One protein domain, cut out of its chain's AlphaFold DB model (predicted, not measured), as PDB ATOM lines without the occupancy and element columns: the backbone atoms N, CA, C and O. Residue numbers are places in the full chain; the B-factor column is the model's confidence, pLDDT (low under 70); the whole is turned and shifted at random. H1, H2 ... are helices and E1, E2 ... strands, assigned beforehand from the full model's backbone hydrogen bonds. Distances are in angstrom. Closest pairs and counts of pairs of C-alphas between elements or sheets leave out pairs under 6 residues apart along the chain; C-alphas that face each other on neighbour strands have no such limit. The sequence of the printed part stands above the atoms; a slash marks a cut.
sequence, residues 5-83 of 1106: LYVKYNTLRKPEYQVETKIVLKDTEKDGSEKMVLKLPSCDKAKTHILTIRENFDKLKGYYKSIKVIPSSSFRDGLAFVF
ATOM      1  N   LEU A   5     115.204 131.447 143.387       72.50
ATOM      2  CA  LEU A   5     115.827 132.725 143.004       72.50
ATOM      3  C   LEU A   5     116.945 133.152 143.958       72.50
ATOM      4  O   LEU A   5     117.874 133.838 143.550       72.50
ATOM      5  N   TYR A   6     116.835 132.784 145.236       76.19
ATOM      6  CA  TYR A   6     117.793 133.157 146.274       76.19
ATOM      7  C   TYR A   6     117.740 132.157 147.429       76.19
ATOM      8  O   TYR A   6     116.655 131.696 147.789       76.19
ATOM      9  N   VAL A   7     118.888 131.855 148.037       77.50
ATOM     10  CA  VAL A   7     118.975 131.079 149.279       77.50
ATOM     11  C   VAL A   7     120.071 131.636 150.186       77.50
ATOM     12  O   VAL A   7     121.168 131.943 149.728       77.50
ATOM     13  N   LYS A   8     119.773 131.737 151.482       76.56
ATOM     14  CA  LYS A   8     120.700 132.129 152.547       76.56
ATOM     15  C   LYS A   8     120.589 131.139 153.699       76.56
ATOM     16  O   LYS A   8     119.493 130.897 154.200       76.56
ATOM     17  N   TYR A   9     121.722 130.612 154.150       74.19
ATOM     18  CA  TYR A   9     121.813 129.783 155.353       74.19
ATOM     19  C   TYR A   9     122.417 130.598 156.488       74.19
ATOM     20  O   TYR A   9     123.429 131.271 156.287       74.19
ATOM     21  N   ASN A  10     121.840 130.515 157.684       69.25
ATOM     22  CA  ASN A  10     122.465 131.069 158.878       69.25
ATOM     23  C   ASN A  10     123.125 129.958 159.706       69.25
ATOM     24  O   ASN A  10     122.519 129.411 160.625       69.25
ATOM     25  N   THR A  11     124.360 129.604 159.350       64.62
ATOM     26  CA  THR A  11     125.148 128.538 159.998       64.62
ATOM     27  C   THR A  11     125.952 129.022 161.210       64.62
ATOM     28  O   THR A  11     126.547 128.207 161.914       64.62
ATOM     29  N   LEU A  12     125.972 130.336 161.468       67.38
ATOM     30  CA  LEU A  12     126.717 130.953 162.571       67.38
ATOM     31  C   LEU A  12     125.956 130.930 163.905       67.38
ATOM     32  O   LEU A  12     126.561 131.181 164.944       67.38
ATOM     33  N   ARG A  13     124.651 130.635 163.887       83.50
ATOM     34  CA  ARG A  13     123.821 130.443 165.088       83.50
ATOM     35  C   ARG A  13     123.985 129.033 165.662       83.50
ATOM     36  O   ARG A  13     124.358 128.109 164.931       83.50
ATOM     37  N   LYS A  14     123.652 128.840 166.943       86.25
ATOM     38  CA  LYS A  14     123.531 127.499 167.540       86.25
ATOM     39  C   LYS A  14     122.553 126.646 166.724       86.25
ATOM     40  O   LYS A  14     121.591 127.205 166.197       86.25
ATOM     41  N   PRO A  15     122.761 125.320 166.611       86.94
ATOM     42  CA  PRO A  15     121.943 124.440 165.770       86.94
ATOM     43  C   PRO A  15     120.427 124.606 165.945       86.94
ATOM     44  O   PRO A  15     119.691 124.566 164.966       86.94
ATOM     45  N   GLU A  16     119.962 124.836 167.170       88.38
ATOM     46  CA  GLU A  16     118.563 125.087 167.528       88.38
ATOM     47  C   GLU A  16     117.973 126.402 166.988       88.38
ATOM     48  O   GLU A  16     116.758 126.554 166.982       88.38
ATOM     49  N   TYR A  17     118.796 127.316 166.467       89.50
ATOM     50  CA  TYR A  17     118.386 128.618 165.921       89.50
ATOM     51  C   TYR A  17     118.802 128.825 164.453       89.50
ATOM     52  O   TYR A  17     118.697 129.931 163.916       89.50
ATOM     53  N   GLN A  18     119.299 127.780 163.782       87.94
ATOM     54  CA  GLN A  18     119.742 127.871 162.388       87.94
ATOM     55  C   GLN A  18     118.561 127.825 161.412       87.94
ATOM     56  O   GLN A  18     117.847 126.826 161.311       87.94
ATOM     57  N   VAL A  19     118.419 128.896 160.631       84.94
ATOM     58  CA  VAL A  19     117.345 129.077 159.648       84.94
ATOM     59  C   VAL A  19     117.918 129.134 158.231       84.94
ATOM     60  O   VAL A  19     118.971 129.731 157.987       84.94
ATOM     61  N   GLU A  20     117.207 128.515 157.297       89.06
ATOM     62  CA  GLU A  20     117.403 128.612 155.856       89.06
ATOM     63  C   GLU A  20     116.319 129.527 155.270       89.06
ATOM     64  O   GLU A  20     115.132 129.207 155.332       89.06
ATOM     65  N   THR A  21     116.716 130.645 154.660       88.88
ATOM     66  CA  THR A  21     115.796 131.580 153.998       88.88
ATOM     67  C   THR A  21     115.894 131.439 152.482       88.88
ATOM     68  O   THR A  21     116.979 131.582 151.922       88.88
ATOM     69  N   LYS A  22     114.775 131.198 151.792       87.75
ATOM     70  CA  LYS A  22     114.706 131.063 150.326       87.75
ATOM     71  C   LYS A  22     113.728 132.050 149.714       87.75
ATOM     72  O   LYS A  22     112.649 132.226 150.256       87.75
ATOM     73  N   ILE A  23     114.043 132.603 148.544       87.31
ATOM     74  CA  ILE A  23     113.053 133.270 147.686       87.31
ATOM     75  C   ILE A  23     112.775 132.348 146.507       87.31
ATOM     76  O   ILE A  23     113.691 131.985 145.768       87.31
ATOM     77  N   VAL A  24     111.517 131.954 146.340       84.69
ATOM     78  CA  VAL A  24     111.087 131.015 145.299       84.69
ATOM     79  C   VAL A  24     109.983 131.612 144.442       84.69
ATOM     80  O   VAL A  24     109.169 132.399 144.926       84.69
ATOM     81  N   LEU A  25     109.941 131.205 143.177       81.06
ATOM     82  CA  LEU A  25     108.812 131.435 142.286       81.06
ATOM     83  C   LEU A  25     107.762 130.351 142.514       81.06
ATOM     84  O   LEU A  25     108.029 129.160 142.348       81.06
ATOM     85  N   LYS A  26     106.565 130.753 142.923       64.19
ATOM     86  CA  LYS A  26     105.413 129.870 143.049       64.19
ATOM     87  C   LYS A  26     104.852 129.623 141.648       64.19
ATOM     88  O   LYS A  26     104.371 130.557 141.014       64.19
ATOM     89  N   ASP A  27     104.914 128.375 141.183       57.34
ATOM     90  CA  ASP A  27     104.221 127.955 139.960       57.34
ATOM     91  C   ASP A  27     102.713 128.036 140.212       57.34
ATOM     92  O   ASP A  27     102.129 127.190 140.895       57.34
ATOM     93  N   THR A  28     102.077 129.075 139.693       51.19
ATOM     94  CA  THR A  28     100.626 129.156 139.557       51.19
ATOM     95  C   THR A  28     100.290 128.853 138.100       51.19
ATOM     96  O   THR A  28     100.915 129.383 137.189       51.19
ATOM     97  N   GLU A  29      99.307 127.982 137.853       43.72
ATOM     98  CA  GLU A  29      98.915 127.507 136.510       43.72
ATOM     99  C   GLU A  29      98.311 128.607 135.589       43.72
ATOM    100  O   GLU A  29      97.631 128.294 134.614       43.72
ATOM    101  N   LYS A  30      98.528 129.902 135.878       41.75
ATOM    102  CA  LYS A  30      98.078 131.060 135.085       41.75
ATOM    103  C   LYS A  30      99.101 132.211 135.142       41.75
ATOM    104  O   LYS A  30      99.145 132.920 136.140       41.75
ATOM    105  N   ASP A  31      99.891 132.365 134.075       47.62
ATOM    106  CA  ASP A  31     100.615 133.568 133.591       47.62
ATOM    107  C   ASP A  31     101.154 134.605 134.603       47.62
ATOM    108  O   ASP A  31     101.051 135.815 134.412       47.62
ATOM    109  N   GLY A  32     101.823 134.150 135.659       48.38
ATOM    110  CA  GLY A  32     102.626 135.035 136.501       48.38
ATOM    111  C   GLY A  32     103.164 134.314 137.724       48.38
ATOM    112  O   GLY A  32     102.432 134.058 138.674       48.38
ATOM    113  N   SER A  33     104.453 133.985 137.717       54.53
ATOM    114  CA  SER A  33     105.109 133.349 138.857       54.53
ATOM    115  C   SER A  33     105.274 134.345 140.017       54.53
ATOM    116  O   SER A  33     106.094 135.263 139.939       54.53
ATOM    117  N   GLU A  34     104.504 134.187 141.097       67.00
ATOM    118  CA  GLU A  34     104.611 135.015 142.311       67.00
ATOM    119  C   GLU A  34     105.856 134.647 143.135       67.00
ATOM    120  O   GLU A  34     106.135 133.468 143.356       67.00
ATOM    121  N   LYS A  35     106.598 135.644 143.643       83.50
ATOM    122  CA  LYS A  35     107.727 135.415 144.564       83.50
ATOM    123  C   LYS A  35     107.219 135.191 145.990       83.50
ATOM    124  O   LYS A  35     106.374 135.935 146.482       83.50
ATOM    125  N   MET A  36     107.786 134.210 146.679       86.81
ATOM    126  CA  MET A  36     107.489 133.910 148.081       86.81
ATOM    127  C   MET A  36     108.790 133.681 148.850       86.81
ATOM    128  O   MET A  36     109.730 133.101 148.305       86.81
ATOM    129  N   VAL A  37     108.843 134.126 150.107       89.50
ATOM    130  CA  VAL A  37     109.994 133.920 150.996       89.50
ATOM    131  C   VAL A  37     109.701 132.745 151.922       89.50
ATOM    132  O   VAL A  37     108.684 132.735 152.599       89.50
ATOM    133  N   LEU A  38     110.569 131.744 151.966       89.81
ATOM    134  CA  LEU A  38     110.462 130.595 152.858       89.81
ATOM    135  C   LEU A  38     111.520 130.704 153.956       89.81
ATOM    136  O   LEU A  38     112.687 130.854 153.616       89.81
ATOM    137  N   LYS A  39     111.145 130.575 155.231       91.75
ATOM    138  CA  LYS A  39     112.066 130.326 156.353       91.75
ATOM    139  C   LYS A  39     111.905 128.873 156.798       91.75
ATOM    140  O   LYS A  39     110.854 128.492 157.313       91.75
ATOM    141  N   LEU A  40     112.915 128.049 156.557       91.19
ATOM    142  CA  LEU A  40     112.926 126.613 156.832       91.19
ATOM    143  C   LEU A  40     113.960 126.287 157.922       91.19
ATOM    144  O   LEU A  40     114.972 126.979 158.023       91.19
ATOM    145  N   PRO A  41     113.744 125.246 158.740       89.81
ATOM    146  CA  PRO A  41     114.731 124.825 159.726       89.81
ATOM    147  C   PRO A  41     115.929 124.189 159.018       89.81
ATOM    148  O   PRO A  41     115.764 123.257 158.230       89.81
ATOM    149  N   SER A  42     117.142 124.656 159.321       84.69
ATOM    150  CA  SER A  42     118.366 124.088 158.732       84.69
ATOM    151  C   SER A  42     118.706 122.704 159.298       84.69
ATOM    152  O   SER A  42     119.429 121.936 158.667       84.69
ATOM    153  N   CYS A  43     118.191 122.364 160.485       83.62
ATOM    154  CA  CYS A  43     118.298 121.035 161.087       83.62
ATOM    155  C   CYS A  43     117.099 120.737 162.003       83.62
ATOM    156  O   CYS A  43     116.327 121.634 162.338       83.62
ATOM    157  N   ASP A  44     116.956 119.488 162.458       84.88
ATOM    158  CA  ASP A  44     115.826 119.088 163.311       84.88
ATOM    159  C   ASP A  44     115.745 119.876 164.627       84.88
ATOM    160  O   ASP A  44     114.645 120.154 165.100       84.88
ATOM    161  N   LYS A  45     116.887 120.301 165.189       86.62
ATOM    162  CA  LYS A  45     116.912 121.131 166.406       86.62
ATOM    163  C   LYS A  45     116.299 122.519 166.180       86.62
ATOM    164  O   LYS A  45     115.749 123.080 167.119       86.62
ATOM    165  N   ALA A  46     116.348 123.047 164.952       88.12
ATOM    166  CA  ALA A  46     115.817 124.366 164.601       88.12
ATOM    167  C   ALA A  46     114.306 124.389 164.335       88.12
ATOM    168  O   ALA A  46     113.719 125.459 164.184       88.12
ATOM    169  N   LYS A  47     113.652 123.220 164.276       88.56
ATOM    170  CA  LYS A  47     112.209 123.123 164.010       88.56
ATOM    171  C   LYS A  47     111.388 123.890 165.040       88.56
ATOM    172  O   LYS A  47     110.478 124.619 164.662       88.56
ATOM    173  N   THR A  48     111.741 123.767 166.319       87.25
ATOM    174  CA  THR A  48     111.048 124.474 167.401       87.25
ATOM    175  C   THR A  48     111.156 125.989 167.231       87.25
ATOM    176  O   THR A  48     110.140 126.665 167.300       87.25
ATOM    177  N   HIS A  49     112.345 126.509 166.904       91.31
ATOM    178  CA  HIS A  49     112.557 127.944 166.669       91.31
ATOM    179  C   HIS A  49     111.751 128.483 165.481       91.31
ATOM    180  O   HIS A  49     111.160 129.555 165.542       91.31
ATOM    181  N   ILE A  50     111.645 127.724 164.388       89.12
ATOM    182  CA  ILE A  50     110.805 128.138 163.254       89.12
ATOM    183  C   ILE A  50     109.321 128.204 163.641       89.12
ATOM    184  O   ILE A  50     108.598 129.080 163.166       89.12
ATOM    185  N   LEU A  51     108.855 127.301 164.509       84.19
ATOM    186  CA  LEU A  51     107.478 127.328 164.998       84.19
ATOM    187  C   LEU A  51     107.223 128.533 165.914       84.19
ATOM    188  O   LEU A  51     106.182 129.176 165.762       84.19
ATOM    189  N   THR A  52     108.179 128.897 166.779       88.19
ATOM    190  CA  THR A  52     108.034 130.061 167.672       88.19
ATOM    191  C   THR A  52     107.927 131.375 166.904       88.19
ATOM    192  O   THR A  52     107.190 132.253 167.335       88.19
ATOM    193  N   ILE A  53     108.535 131.503 165.715       89.56
ATOM    194  CA  ILE A  53     108.342 132.689 164.855       89.56
ATOM    195  C   ILE A  53     106.851 132.897 164.550       89.56
ATOM    196  O   ILE A  53     106.358 134.019 164.571       89.56
ATOM    197  N   ARG A  54     106.081 131.834 164.294       84.44
ATOM    198  CA  ARG A  54     104.642 131.983 164.032       84.44
ATOM    199  C   ARG A  54     103.875 132.431 165.276       84.44
ATOM    200  O   ARG A  54     102.994 133.274 165.160       84.44
ATOM    201  N   GLU A  55     104.215 131.893 166.439       87.94
ATOM    202  CA  GLU A  55     103.604 132.300 167.710       87.94
ATOM    203  C   GLU A  55     103.920 133.770 168.026       87.94
ATOM    204  O   GLU A  55     103.043 134.525 168.443       87.94
ATOM    205  N   ASN A  56     105.141 134.211 167.720       92.81
ATOM    206  CA  ASN A  56     105.567 135.599 167.858       92.81
ATOM    207  C   ASN A  56     104.770 136.552 166.959       92.81
ATOM    208  O   ASN A  56     104.463 137.664 167.386       92.81
ATOM    209  N   PHE A  57     104.376 136.126 165.750       91.38
ATOM    210  CA  PHE A  57     103.464 136.918 164.917       91.38
ATOM    211  C   PHE A  57     102.145 137.177 165.642       91.38
ATOM    212  O   PHE A  57     101.691 138.315 165.678       91.38
ATOM    213  N   ASP A  58     101.533 136.144 166.225       88.06
ATOM    214  CA  ASP A  58     100.249 136.291 166.912       88.06
ATOM    215  C   ASP A  58     100.374 137.190 168.150       88.06
ATOM    216  O   ASP A  58      99.476 137.996 168.399       88.06
ATOM    217  N   LYS A  59     101.510 137.130 168.862       89.75
ATOM    218  CA  LYS A  59     101.828 138.056 169.962       89.75
ATOM    219  C   LYS A  59     102.001 139.502 169.473       89.75
ATOM    220  O   LYS A  59     101.489 140.422 170.101       89.75
ATOM    221  N   LEU A  60     102.685 139.722 168.345       91.06
ATOM    222  CA  LEU A  60     102.988 141.067 167.837       91.06
ATOM    223  C   LEU A  60     101.937 141.645 166.878       91.06
ATOM    224  O   LEU A  60     102.034 142.809 166.472       91.06
ATOM    225  N   LYS A  61     100.923 140.876 166.475       86.94
ATOM    226  CA  LYS A  61      99.902 141.332 165.527       86.94
ATOM    227  C   LYS A  61      99.068 142.456 166.146       86.94
ATOM    228  O   LYS A  61      98.092 142.232 166.853       86.94
ATOM    229  N   GLY A  62      99.421 143.690 165.796       84.94
ATOM    230  CA  GLY A  62      98.814 144.897 166.353       84.94
ATOM    231  C   GLY A  62      99.520 145.429 167.600       84.94
ATOM    232  O   GLY A  62      98.911 146.227 168.305       84.94
ATOM    233  N   TYR A  63     100.757 145.002 167.861       92.31
ATOM    234  CA  TYR A  63     101.638 145.526 168.907       92.31
ATOM    235  C   TYR A  63     102.066 146.972 168.632       92.31
ATOM    236  O   TYR A  63     101.822 147.867 169.443       92.31
ATOM    237  N   TYR A  64     102.632 147.218 167.447       92.88
ATOM    238  CA  TYR A  64     102.979 148.562 166.992       92.88
ATOM    239  C   TYR A  64     101.718 149.341 166.602       92.88
ATOM    240  O   TYR A  64     100.804 148.789 165.979       92.88
ATOM    241  N   LYS A  65     101.671 150.643 166.906       90.75
ATOM    242  CA  LYS A  65     100.537 151.496 166.511       90.75
ATOM    243  C   LYS A  65     100.504 151.752 165.003       90.75
ATOM    244  O   LYS A  65      99.426 151.786 164.411       90.75
ATOM    245  N   SER A  66     101.677 151.928 164.386       85.00
ATOM    246  CA  SER A  66     101.810 152.372 162.988       85.00
ATOM    247  C   SER A  66     102.578 151.411 162.065       85.00
ATOM    248  O   SER A  66     102.582 151.618 160.849       85.00
ATOM    249  N   ILE A  67     103.178 150.342 162.606       93.06
ATOM    250  CA  ILE A  67     103.949 149.342 161.849       93.06
ATOM    251  C   ILE A  67     103.142 148.045 161.728       93.06
ATOM    252  O   ILE A  67     102.616 147.518 162.708       93.06
ATOM    253  N   LYS A  68     103.044 147.499 160.515       92.00
ATOM    254  CA  LYS A  68     102.408 146.192 160.286       92.00
ATOM    255  C   LYS A  68     103.436 145.084 160.488       92.00
ATOM    256  O   LYS A  68     104.544 145.194 159.995       92.00
ATOM    257  N   VAL A  69     103.080 143.989 161.144       92.50
ATOM    258  CA  VAL A  69     103.945 142.797 161.197       92.50
ATOM    259  C   VAL A  69     103.590 141.898 160.019       92.50
ATOM    260  O   VAL A  69     102.403 141.682 159.757       92.50
ATOM    261  N   ILE A  70     104.586 141.429 159.261       91.69
ATOM    262  CA  ILE A  70     104.314 140.588 158.091       91.69
ATOM    263  C   ILE A  70     103.698 139.252 158.540       91.69
ATOM    264  O   ILE A  70     104.241 138.612 159.431       91.69
ATOM    265  N   PRO A  71     102.565 138.798 157.975       88.25
ATOM    266  CA  PRO A  71     102.013 137.496 158.327       88.25
ATOM    267  C   PRO A  71     102.810 136.361 157.678       88.25
ATOM    268  O   PRO A  71     103.222 136.451 156.518       88.25
ATOM    269  N   SER A  72     102.937 135.250 158.404       87.25
ATOM    270  CA  SER A  72     103.488 133.998 157.890       87.25
ATOM    271  C   SER A  72     102.402 132.931 157.719       87.25
ATOM    272  O   SER A  72     101.351 132.947 158.364       87.25
ATOM    273  N   SER A  73     102.648 131.982 156.823       85.06
ATOM    274  CA  SER A  73     101.814 130.801 156.589       85.06
ATOM    275  C   SER A  73     102.658 129.534 156.696       85.06
ATOM    276  O   SER A  73     103.858 129.565 156.440       85.06
ATOM    277  N   SER A  74     102.070 128.407 157.097       83.50
ATOM    278  CA  SER A  74     102.822 127.147 157.184       83.50
ATOM    279  C   SER A  74     103.223 126.639 155.804       83.50
ATOM    280  O   SER A  74     102.395 126.565 154.895       83.50
ATOM    281  N   PHE A  75     104.475 126.208 155.675       81.19
ATOM    282  CA  PHE A  75     105.003 125.592 154.468       81.19
ATOM    283  C   PHE A  75     105.932 124.429 154.828       81.19
ATOM    284  O   PHE A  75     107.093 124.626 155.184       81.19
ATOM    285  N   ARG A  76     105.417 123.198 154.701       82.94
ATOM    286  CA  ARG A  76     106.096 121.968 155.156       82.94
ATOM    287  C   ARG A  76     106.527 122.107 156.627       82.94
ATOM    288  O   ARG A  76     105.700 122.488 157.449       82.94
ATOM    289  N   ASP A  77     107.799 121.847 156.920       79.38
ATOM    290  CA  ASP A  77     108.409 121.965 158.248       79.38
ATOM    291  C   ASP A  77     108.850 123.409 158.578       79.38
ATOM    292  O   ASP A  77     109.541 123.619 159.571       79.38
ATOM    293  N   GLY A  78     108.487 124.408 157.761       86.88
ATOM    294  CA  GLY A  78     108.801 125.812 158.025       86.88
ATOM    295  C   GLY A  78     107.695 126.802 157.658       86.88
ATOM    296  O   GLY A  78     106.511 126.462 157.630       86.88
ATOM    297  N   LEU A  79     108.076 128.055 157.420       90.38
ATOM    298  CA  LEU A  79     107.167 129.181 157.211       90.38
ATOM    299  C   LEU A  79     107.341 129.802 155.828       90.38
ATOM    300  O   LEU A  79     108.442 129.859 155.290       90.38
ATOM    301  N   ALA A  80     106.244 130.300 155.275       89.56
ATOM    302  CA  ALA A  80     106.179 131.038 154.029       89.56
ATOM    303  C   ALA A  80     105.601 132.437 154.261       89.56
ATOM    304  O   ALA A  80     104.524 132.591 154.841       89.56
ATOM    305  N   PHE A  81     106.299 133.436 153.745       90.62
ATOM    306  CA  PHE A  81     105.976 134.849 153.798       90.62
ATOM    307  C   PHE A  81     105.790 135.386 152.382       90.62
ATOM    308  O   PHE A  81     106.420 134.922 151.425       90.62
ATOM    309  N   VAL A  82     104.942 136.399 152.248       86.12
ATOM    310  CA  VAL A  82     104.792 137.123 150.985       86.12
ATOM    311  C   VAL A  82     106.082 137.890 150.706       86.12
ATOM    312  O   VAL A  82     106.638 138.527 151.597       86.12
ATOM    313  N   PHE A  83     106.570 137.839 149.470       86.19
ATOM    314  CA  PHE A  83     107.694 138.681 149.080       86.19
ATOM    315  C   PHE A  83     107.232 140.140 148.987       86.19
ATOM    316  O   PHE A  83     106.359 140.468 148.182       86.19
TER     317      PHE A  83
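AT A GLANCE: This is residues 5 to 83 of the 1106 residues of the protein "Glycosyltransferase, GT2 family" of Lachnospiraceae bacterium NE2001 (UniProt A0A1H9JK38). Helix H1 packs over E3, E5 and E4 of a strongly twisted antiparallel sheet, ordered E1, E2, E3, E5, E4, in two layers; residues 62 to 67 stick out. The 79 printed residues hold E1 E2 E3 H1 E4 E5, class mixed. The whole is only just compact, close to loose, with radius of gyration of the C-alphas 13.9 A and spans 40 by 34 by 19 A.

IN THESE COORDINATES: Find C-alpha 5 at (115.827, 132.725, 143.004), beginning E1, residues 5 to 9. E2, residues 19 to 26, and E3, residues 34 to 41, complete a meander of antiparallel neighbours. H1, residues 44 to 60, runs 25.9 A. E4 is residues 72 to 75; E5, residues 78 to 82, ends at (104.792, 137.123, 150.985).

HOW THE PARTS SIT: H1 is on the sheet, height over the sheet 8.6 A; its closest C-alphas with E3 are Lys 47 and Pro 41, 5.3 A. In hairpin E4 and E5, N 73 and O 80 are within hydrogen-bond range, 2.8 A; in H1, 10 of 13 O i to N i+4 pairs are.

THE WHOLE: The printed part has no cut; link H1 to E4 is long; pLDDT is under 70 at residues 10 to 12 and 26 to 34.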